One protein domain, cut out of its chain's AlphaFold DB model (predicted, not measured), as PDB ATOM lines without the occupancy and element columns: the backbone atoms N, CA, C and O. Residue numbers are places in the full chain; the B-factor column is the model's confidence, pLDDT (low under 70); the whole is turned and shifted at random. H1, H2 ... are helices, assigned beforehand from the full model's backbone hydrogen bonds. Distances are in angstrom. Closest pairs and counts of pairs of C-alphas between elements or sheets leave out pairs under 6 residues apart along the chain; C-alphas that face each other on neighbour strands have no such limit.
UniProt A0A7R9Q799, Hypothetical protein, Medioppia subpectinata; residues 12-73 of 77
ATOM      1  N   ASP A  12     165.153 117.951 104.731       87.06
ATOM      2  CA  ASP A  12     166.436 118.437 104.207       87.06
ATOM      3  C   ASP A  12     167.601 117.521 104.631       87.06
ATOM      4  O   ASP A  12     168.497 117.268 103.826       87.06
ATOM      5  N   SER A  13     167.577 116.958 105.850       87.56
ATOM      6  CA  SER A  13     168.596 115.989 106.297       87.56
ATOM      7  C   SER A  13     168.576 114.723 105.447       87.56
ATOM      8  O   SER A  13     169.635 114.231 105.058       87.56
ATOM      9  N   TRP A  14     167.386 114.207 105.128       89.12
ATOM     10  CA  TRP A  14     167.245 113.045 104.248       89.12
ATOM     11  C   TRP A  14     167.753 113.341 102.845       89.12
ATOM     12  O   TRP A  14     168.438 112.507 102.262       89.12
ATOM     13  N   ALA A  15     167.464 114.527 102.313       90.06
ATOM     14  CA  ALA A  15     167.933 114.935 100.997       90.06
ATOM     15  C   ALA A  15     169.468 115.046 100.943       90.06
ATOM     16  O   ALA A  15     170.073 114.583  99.976       90.06
ATOM     17  N   TYR A  16     170.111 115.575 101.991       87.44
ATOM     18  CA  TYR A  16     171.574 115.561 102.114       87.44
ATOM     19  C   TYR A  16     172.138 114.144 102.219       87.44
ATOM     20  O   TYR A  16     173.101 113.830 101.522       87.44
ATOM     21  N   ALA A  17     171.537 113.288 103.049       87.31
ATOM     22  CA  ALA A  17     171.963 111.899 103.194       87.31
ATOM     23  C   ALA A  17     171.832 111.141 101.865       87.31
ATOM     24  O   ALA A  17     172.785 110.512 101.421       87.31
ATOM     25  N   TYR A  18     170.702 111.288 101.170       89.12
ATOM     26  CA  TYR A  18     170.486 110.700  99.850       89.12
ATOM     27  C   TYR A  18     171.525 111.193  98.838       89.12
ATOM     28  O   TYR A  18     172.145 110.390  98.147       89.12
ATOM     29  N   LYS A  19     171.778 112.506  98.783       88.38
ATOM     30  CA  LYS A  19     172.789 113.086  97.891       88.38
ATOM     31  C   LYS A  19     174.193 112.555  98.194       88.38
ATOM     32  O   LYS A  19     174.952 112.282  97.270       88.38
ATOM     33  N   PHE A  20     174.527 112.389  99.470       87.31
ATOM     34  CA  PHE A  20     175.798 111.814  99.902       87.31
ATOM     35  C   PHE A  20     175.943 110.353  99.452       87.31
ATOM     36  O   PHE A  20     176.953 110.004  98.849       87.31
ATOM     37  N   GLU A  21     174.913 109.526  99.651       88.19
ATOM     38  CA  GLU A  21     174.890 108.128  99.192       88.19
ATOM     39  C   GLU A  21     174.910 108.005  97.657       88.19
ATOM     40  O   GLU A  21     175.425 107.032  97.115       88.19
ATOM     41  N   VAL A  22     174.394 108.994  96.923       87.06
ATOM     42  CA  VAL A  22     174.513 109.045  95.454       87.06
ATOM     43  C   VAL A  22     175.951 109.317  95.002       87.06
ATOM     44  O   VAL A  22     176.374 108.804  93.969       87.06
ATOM     45  N   LEU A  23     176.710 110.108  95.761       85.25
ATOM     46  CA  LEU A  23     178.085 110.488  95.415       85.25
ATOM     47  C   LEU A  23     179.133 109.487  95.907       85.25
ATOM     48  O   LEU A  23     180.139 109.273  95.232       85.25
ATOM     49  N   HIS A  24     178.916 108.907  97.085       84.56
ATOM     50  CA  HIS A  24     179.896 108.073  97.784       84.56
ATOM     51  C   HIS A  24     179.402 106.656  98.086       84.56
ATOM     52  O   HIS A  24     180.216 105.795  98.418       84.56
ATOM     53  N   GLY A  25     178.092 106.423  98.019       80.44
ATOM     54  CA  GLY A  25     177.449 105.199  98.483       80.44
ATOM     55  C   GLY A  25     177.062 104.230  97.370       80.44
ATOM     56  O   GLY A  25     177.263 104.460  96.177       80.44
ATOM     57  N   SER A  26     176.486 103.107  97.795       88.44
ATOM     58  CA  SER A  26     175.960 102.057  96.914       88.44
ATOM     59  C   SER A  26     174.459 102.235  96.664       88.44
ATOM     60  O   SER A  26     173.751 102.817  97.485       88.44
ATOM     61  N   GLN A  27     173.934 101.670  95.570       87.75
ATOM     62  CA  GLN A  27     172.490 101.702  95.272       87.75
ATOM     63  C   GLN A  27     171.625 101.167  96.422       87.75
ATOM     64  O   GLN A  27     170.575 101.730  96.714       87.75
ATOM     65  N   GLU A  28     172.101 100.150  97.140       89.94
ATOM     66  CA  GLU A  28     171.376  99.564  98.271       89.94
ATOM     67  C   GLU A  28     171.156 100.574  99.417       89.94
ATOM     68  O   GLU A  28     170.081 100.630 100.014       89.94
ATOM     69  N   GLN A  29     172.141 101.443  99.678       87.62
ATOM     70  CA  GLN A  29     172.029 102.503 100.685       87.62
ATOM     71  C   GLN A  29     171.071 103.606 100.229       87.62
ATOM     72  O   GLN A  29     170.287 104.118 101.026       87.62
ATOM     73  N   GLN A  30     171.086 103.940  98.936       87.62
ATOM     74  CA  GLN A  30     170.143 104.891  98.349       87.62
ATOM     75  C   GLN A  30     168.697 104.403  98.514       87.62
ATOM     76  O   GLN A  30     167.824 105.181  98.897       87.62
ATOM     77  N   GLU A  31     168.443 103.115  98.271       90.12
ATOM     78  CA  GLU A  31     167.127 102.505  98.471       90.12
ATOM     79  C   GLU A  31     166.711 102.455  99.947       90.12
ATOM     80  O   GLU A  31     165.552 102.725 100.264       90.12
ATOM     81  N   ASP A  32     167.631 102.145 100.866       90.31
ATOM     82  CA  ASP A  32     167.356 102.175 102.309       90.31
ATOM     83  C   ASP A  32     166.986 103.591 102.783       90.31
ATOM     84  O   ASP A  32     165.980 103.763 103.476       90.31
ATOM     85  N   ILE A  33     167.714 104.620 102.332       88.31
ATOM     86  CA  ILE A  33     167.386 106.027 102.599       88.31
ATOM     87  C   ILE A  33     165.987 106.372 102.074       88.31
ATOM     88  O   ILE A  33     165.199 106.962 102.815       88.31
ATOM     89  N   LYS A  34     165.648 105.985 100.834       89.50
ATOM     90  CA  LYS A  34     164.311 106.221 100.255       89.50
ATOM     91  C   LYS A  34     163.215 105.555 101.088       89.50
ATOM     92  O   LYS A  34     162.253 106.219 101.471       89.50
ATOM     93  N   LYS A  35     163.393 104.281 101.451       90.31
ATOM     94  CA  LYS A  35     162.442 103.531 102.290       90.31
ATOM     95  C   LYS A  35     162.252 104.180 103.656       90.31
ATOM     96  O   LYS A  35     161.117 104.339 104.099       90.31
ATOM     97  N   ARG A  36     163.338 104.585 104.319       88.38
ATOM     98  CA  ARG A  36     163.266 105.259 105.624       88.38
ATOM     99  C   ARG A  36     162.607 106.628 105.520       88.38
ATOM    100  O   ARG A  36     161.749 106.938 106.335       88.38
ATOM    101  N   CYS A  37     162.956 107.413 104.505       87.75
ATOM    102  CA  CYS A  37     162.327 108.704 104.251       87.75
ATOM    103  C   CYS A  37     160.816 108.549 104.012       87.75
ATOM    104  O   CYS A  37     160.020 109.255 104.626       87.75
ATOM    105  N   CYS A  38     160.406 107.562 103.210       88.00
ATOM    106  CA  CYS A  38     158.996 107.253 102.978       88.00
ATOM    107  C   CYS A  38     158.275 106.761 104.243       88.00
ATOM    108  O   CYS A  38     157.104 107.069 104.424       88.00
ATOM    109  N   ALA A  39     158.952 106.012 105.118       87.81
ATOM    110  CA  ALA A  39     158.365 105.516 106.362       87.81
ATOM    111  C   ALA A  39     158.155 106.616 107.412       87.81
ATOM    112  O   ALA A  39     157.269 106.493 108.255       87.81
ATOM    113  N   VAL A  40     158.986 107.663 107.393       86.50
ATOM    114  CA  VAL A  40     158.874 108.781 108.337       86.50
ATOM    115  C   VAL A  40     157.982 109.903 107.803       86.50
ATOM    116  O   VAL A  40     157.385 110.618 108.600       86.50
ATOM    117  N   GLU A  41     157.872 110.048 106.479       84.44
ATOM    118  CA  GLU A  41     157.121 111.125 105.820       84.44
ATOM    119  C   GLU A  41     157.503 112.522 106.348       84.44
ATOM    120  O   GLU A  41     156.678 113.198 106.971       84.44
ATOM    121  N   PRO A  42     158.753 112.981 106.129       85.06
ATOM    122  CA  PRO A  42     159.224 114.240 106.691       85.06
ATOM    123  C   PRO A  42     158.367 115.424 106.236       85.06
ATOM    124  O   PRO A  42     157.951 115.514 105.077       85.06
ATOM    125  N   ARG A  43     158.105 116.357 107.156       82.12
ATOM    126  CA  ARG A  43     157.282 117.550 106.897       82.12
ATOM    127  C   ARG A  43     158.046 118.848 107.103       82.12
ATOM    128  O   ARG A  43     157.607 119.891 106.616       82.12
ATOM    129  N   HIS A  44     159.181 118.793 107.791       82.94
ATOM    130  CA  HIS A  44     160.042 119.942 108.042       82.94
ATOM    131  C   HIS A  44     161.235 119.980 107.081       82.94
ATOM    132  O   HIS A  44     161.622 118.976 106.495       82.94
ATOM    133  N   GLY A  45     161.836 121.157 106.928       82.94
ATOM    134  CA  GLY A  45     162.916 121.417 105.974       82.94
ATOM    135  C   GLY A  45     162.558 122.597 105.086       82.94
ATOM    136  O   GLY A  45     161.430 122.692 104.611       82.94
ATOM    137  N   ASP A  46     163.491 123.516 104.894       86.62
ATOM    138  CA  ASP A  46     163.259 124.725 104.106       86.62
ATOM    139  C   ASP A  46     163.107 124.360 102.624       86.62
ATOM    140  O   ASP A  46     162.120 124.714 101.973       86.62
ATOM    141  N   ASN A  47     164.018 123.520 102.118       89.56
ATOM    142  CA  ASN A  47     163.961 123.043 100.739       89.56
ATOM    143  C   ASN A  47     162.854 122.008 100.564       89.56
ATOM    144  O   ASN A  47     162.099 122.091  99.596       89.56
ATOM    145  N   TRP A  48     162.710 121.087 101.516       90.19
ATOM    146  CA  TRP A  48     161.634 120.102 101.509       90.19
ATOM    147  C   TRP A  48     160.254 120.761 101.455       90.19
ATOM    148  O   TRP A  48     159.431 120.430 100.603       90.19
ATOM    149  N   CYS A  49     160.005 121.750 102.316       89.62
ATOM    150  CA  CYS A  49     158.745 122.480 102.342       89.62
ATOM    151  C   CYS A  49     158.538 123.276 101.049       89.62
ATOM    152  O   CYS A  49     157.421 123.314 100.534       89.62
ATOM    153  N   ARG A  50     159.604 123.856 100.482       89.88
ATOM    154  CA  ARG A  50     159.556 124.551  99.188       89.88
ATOM    155  C   ARG A  50     159.160 123.618  98.043       89.88
ATOM    156  O   ARG A  50     158.320 123.996  97.238       89.88
ATOM    157  N   VAL A  51     159.725 122.410  97.983       89.94
ATOM    158  CA  VAL A  51     159.386 121.400  96.965       89.94
ATOM    159  C   VAL A  51     157.982 120.852  97.193       89.94
ATOM    160  O   VAL A  51     157.205 120.790  96.246       89.94
ATOM    161  N   SER A  52     157.639 120.496  98.431       85.56
ATOM    162  CA  SER A  52     156.347 119.901  98.792       85.56
ATOM    163  C   SER A  52     155.168 120.862  98.591       85.56
ATOM    164  O   SER A  52     154.101 120.438  98.153       85.56
ATOM    165  N   LYS A  53     155.348 122.161  98.864       86.81
ATOM    166  CA  LYS A  53     154.313 123.190  98.649       86.81
ATOM    167  C   LYS A  53     154.230 123.696  97.211       86.81
ATOM    168  O   LYS A  53     153.338 124.490  96.911       86.81
ATOM    169  N   ASP A  54     155.139 123.287  96.331       88.56
ATOM    170  CA  ASP A  54     155.067 123.677  94.929       88.56
ATOM    171  C   ASP A  54     153.859 123.002  94.266       88.56
ATOM    172  O   ASP A  54     153.696 121.780  94.318       88.56
ATOM    173  N   VAL A  55     153.008 123.799  93.620       85.38
ATOM    174  CA  VAL A  55     151.785 123.305  92.967       85.38
ATOM    175  C   VAL A  55     152.107 122.319  91.848       85.38
ATOM    176  O   VAL A  55     151.277 121.478  91.539       85.38
ATOM    177  N   SER A  56     153.305 122.354  91.263       86.44
ATOM    178  CA  SER A  56     153.725 121.374  90.253       86.44
ATOM    179  C   SER A  56     154.022 120.003  90.863       86.44
ATOM    180  O   SER A  56     153.936 118.990  90.173       86.44
ATOM    181  N   ASN A  57     154.334 119.963  92.161       84.56
ATOM    182  CA  ASN A  57     154.783 118.774  92.880       84.56
ATOM    183  C   ASN A  57     153.675 118.117  93.723       84.56
ATOM    184  O   ASN A  57     153.926 117.121  94.392       84.56
ATOM    185  N   TRP A  58     152.438 118.626  93.673       81.19
ATOM    186  CA  TRP A  58     151.319 118.180  94.521       81.19
ATOM    187  C   TRP A  58     150.926 116.697  94.381       81.19
ATOM    188  O   TRP A  58     150.238 116.161  95.248       81.19
ATOM    189  N   ARG A  59     151.315 116.047  93.277       83.94
ATOM    190  CA  ARG A  59     151.087 114.615  92.999       83.94
ATOM    191  C   ARG A  59     152.329 113.745  93.179       83.94
ATOM    192  O   ARG A  59     152.233 112.544  92.948       83.94
ATOM    193  N   LEU A  60     153.471 114.334  93.528       86.06
ATOM    194  CA  LEU A  60     154.714 113.588  93.686       86.06
ATOM    195  C   LEU A  60     154.698 112.794  94.989       86.06
ATOM    196  O   LEU A  60     154.151 113.238  96.002       86.06
ATOM    197  N   THR A  61     155.318 111.620  94.958       88.31
ATOM    198  CA  THR A  61     155.523 110.811  96.161       88.31
ATOM    199  C   THR A  61     156.647 111.389  97.022       88.31
ATOM    200  O   THR A  61     157.473 112.178  96.559       88.31
ATOM    201  N   THR A  62     156.718 110.964  98.285       87.75
ATOM    202  CA  THR A  62     157.804 111.329  99.212       87.75
ATOM    203  C   THR A  62     159.187 111.029  98.622       87.75
ATOM    204  O   THR A  62     160.115 111.812  98.800       87.75
ATOM    205  N   GLU A  63     159.319 109.939  97.861       89.06
ATOM    206  CA  GLU A  63     160.557 109.566  97.169       89.06
ATOM    207  C   GLU A  63     160.927 110.565  96.065       89.06
ATOM    208  O   GLU A  63     162.064 111.026  96.001       89.06
ATOM    209  N   GLU A  64     159.963 110.977  95.239       89.56
ATOM    210  CA  GLU A  64     160.209 111.971  94.190       89.56
ATOM    211  C   GLU A  64     160.517 113.357  94.773       89.56
ATOM    212  O   GLU A  64     161.401 114.064  94.280       89.56
ATOM    213  N   ILE A  65     159.827 113.747  95.851       89.94
ATOM    214  CA  ILE A  65     160.109 114.986  96.590       89.94
ATOM    215  C   ILE A  65     161.533 114.943  97.154       89.94
ATOM    216  O   ILE A  65     162.257 115.936  97.045       89.94
ATOM    217  N   LEU A  66     161.966 113.801  97.694       89.50
ATOM    218  CA  LEU A  66     163.329 113.597  98.180       89.50
ATOM    219  C   LEU A  66     164.355 113.765  97.060       89.50
ATOM    220  O   LEU A  66     165.313 114.518  97.228       89.50
ATOM    221  N   GLU A  67     164.146 113.131  95.907       89.81
ATOM    222  CA  GLU A  67     165.051 113.234  94.756       89.81
ATOM    223  C   GLU A  67     165.135 114.666  94.213       89.81
ATOM    224  O   GLU A  67     166.221 115.157  93.887       89.81
ATOM    225  N   ARG A  68     164.007 115.382  94.162       90.62
ATOM    226  CA  ARG A  68     163.975 116.803  93.784       90.62
ATOM    227  C   ARG A  68     164.715 117.674  94.789       90.62
ATOM    228  O   ARG A  68     165.518 118.516  94.393       90.62
ATOM    229  N   THR A  69     164.467 117.460  96.076       90.94
ATOM    230  CA  THR A  69     165.114 118.215  97.153       90.94
ATOM    231  C   THR A  69     166.622 117.964  97.142       90.94
ATOM    232  O   THR A  69     167.402 118.911  97.157       90.94
ATOM    233  N   ALA A  70     167.058 116.711  96.993       90.62
ATOM    234  CA  ALA A  70     168.469 116.342  96.902       90.62
ATOM    235  C   ALA A  70     169.169 116.950  95.675       90.62
ATOM    236  O   ALA A  70     170.342 117.323  95.752       90.62
ATOM    237  N   ASN A  71     168.466 117.089  94.548       88.19
ATOM    238  CA  ASN A  71     168.987 117.793  93.374       88.19
ATOM    239  C   ASN A  71     169.151 119.300  93.610       88.19
ATOM    240  O   ASN A  71     170.125 119.880  93.135       88.19
ATOM    241  N   LEU A  72     168.236 119.926  94.355       87.06
ATOM    242  CA  LEU A  72     168.304 121.353  94.689       87.06
ATOM    243  C   LEU A  72     169.433 121.691  95.665       87.06
ATOM    244  O   LEU A  72     169.976 122.794  95.607       87.06
ATOM    245  N   LEU A  73     169.770 120.772  96.568       84.94
ATOM    246  CA  LEU A  73     170.823 121.003  97.548       84.94
ATOM    247  C   LEU A  73     172.201 121.037  96.870       84.94
ATOM    248  O   LEU A  73     172.480 120.194  96.019       84.94
TER     249      LEU A  73
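What this domain is: This is residues 12 to 73 of the 77 residues of the protein "Hypothetical protein" of Medioppia subpectinata (UniProt A0A7R9Q799). H1 and H2 form a helical hairpin, H4 crosses its open end, and the short H3 packs on H4. The printed part has 62 residues, with four named helices, H1 to H4 in order, and no named strand: all helix. It is compact, with a radius of gyration of the C-alphas of 10.8 A, and spans 32 by 21 by 18 A.

How they stand to each other: H1, residues 12 to 24, and H2, residues 27 to 40, touch as a hairpin, opposite ways at a shallow tilt of 9 degrees; their closest C-alphas, Glu 21 and Gln 30, are 5.8 A apart. H3, residues 46 to 52, is apart from H2. H4, residues 62 to 72, touches H3 at a steep tilt of 49 degrees, closest C-alphas Trp 48 and Thr 69, 5.9 A. H4 touches H1, closest C-alphas Ala 15 and Ala 70, 4.4 A. It touches H2 at residues 34 to 38 alone, closest C-alphas Cys 38 and Thr 62, 5.7 A. In the four helices every O i to N i+4 pair is within hydrogen-bond range.

Where its parts are: H1 is 18.2 A long from C-alpha 12 at (166.436, 118.437, 104.207), H2 20.2 A, H3 10.0 A and H4 15.2 A, ending at C-alpha 72 at (168.304, 121.353, 94.689).

The domain as a whole: The printed part has no cut and no long link; no printed residue is under 70 in pLDDT.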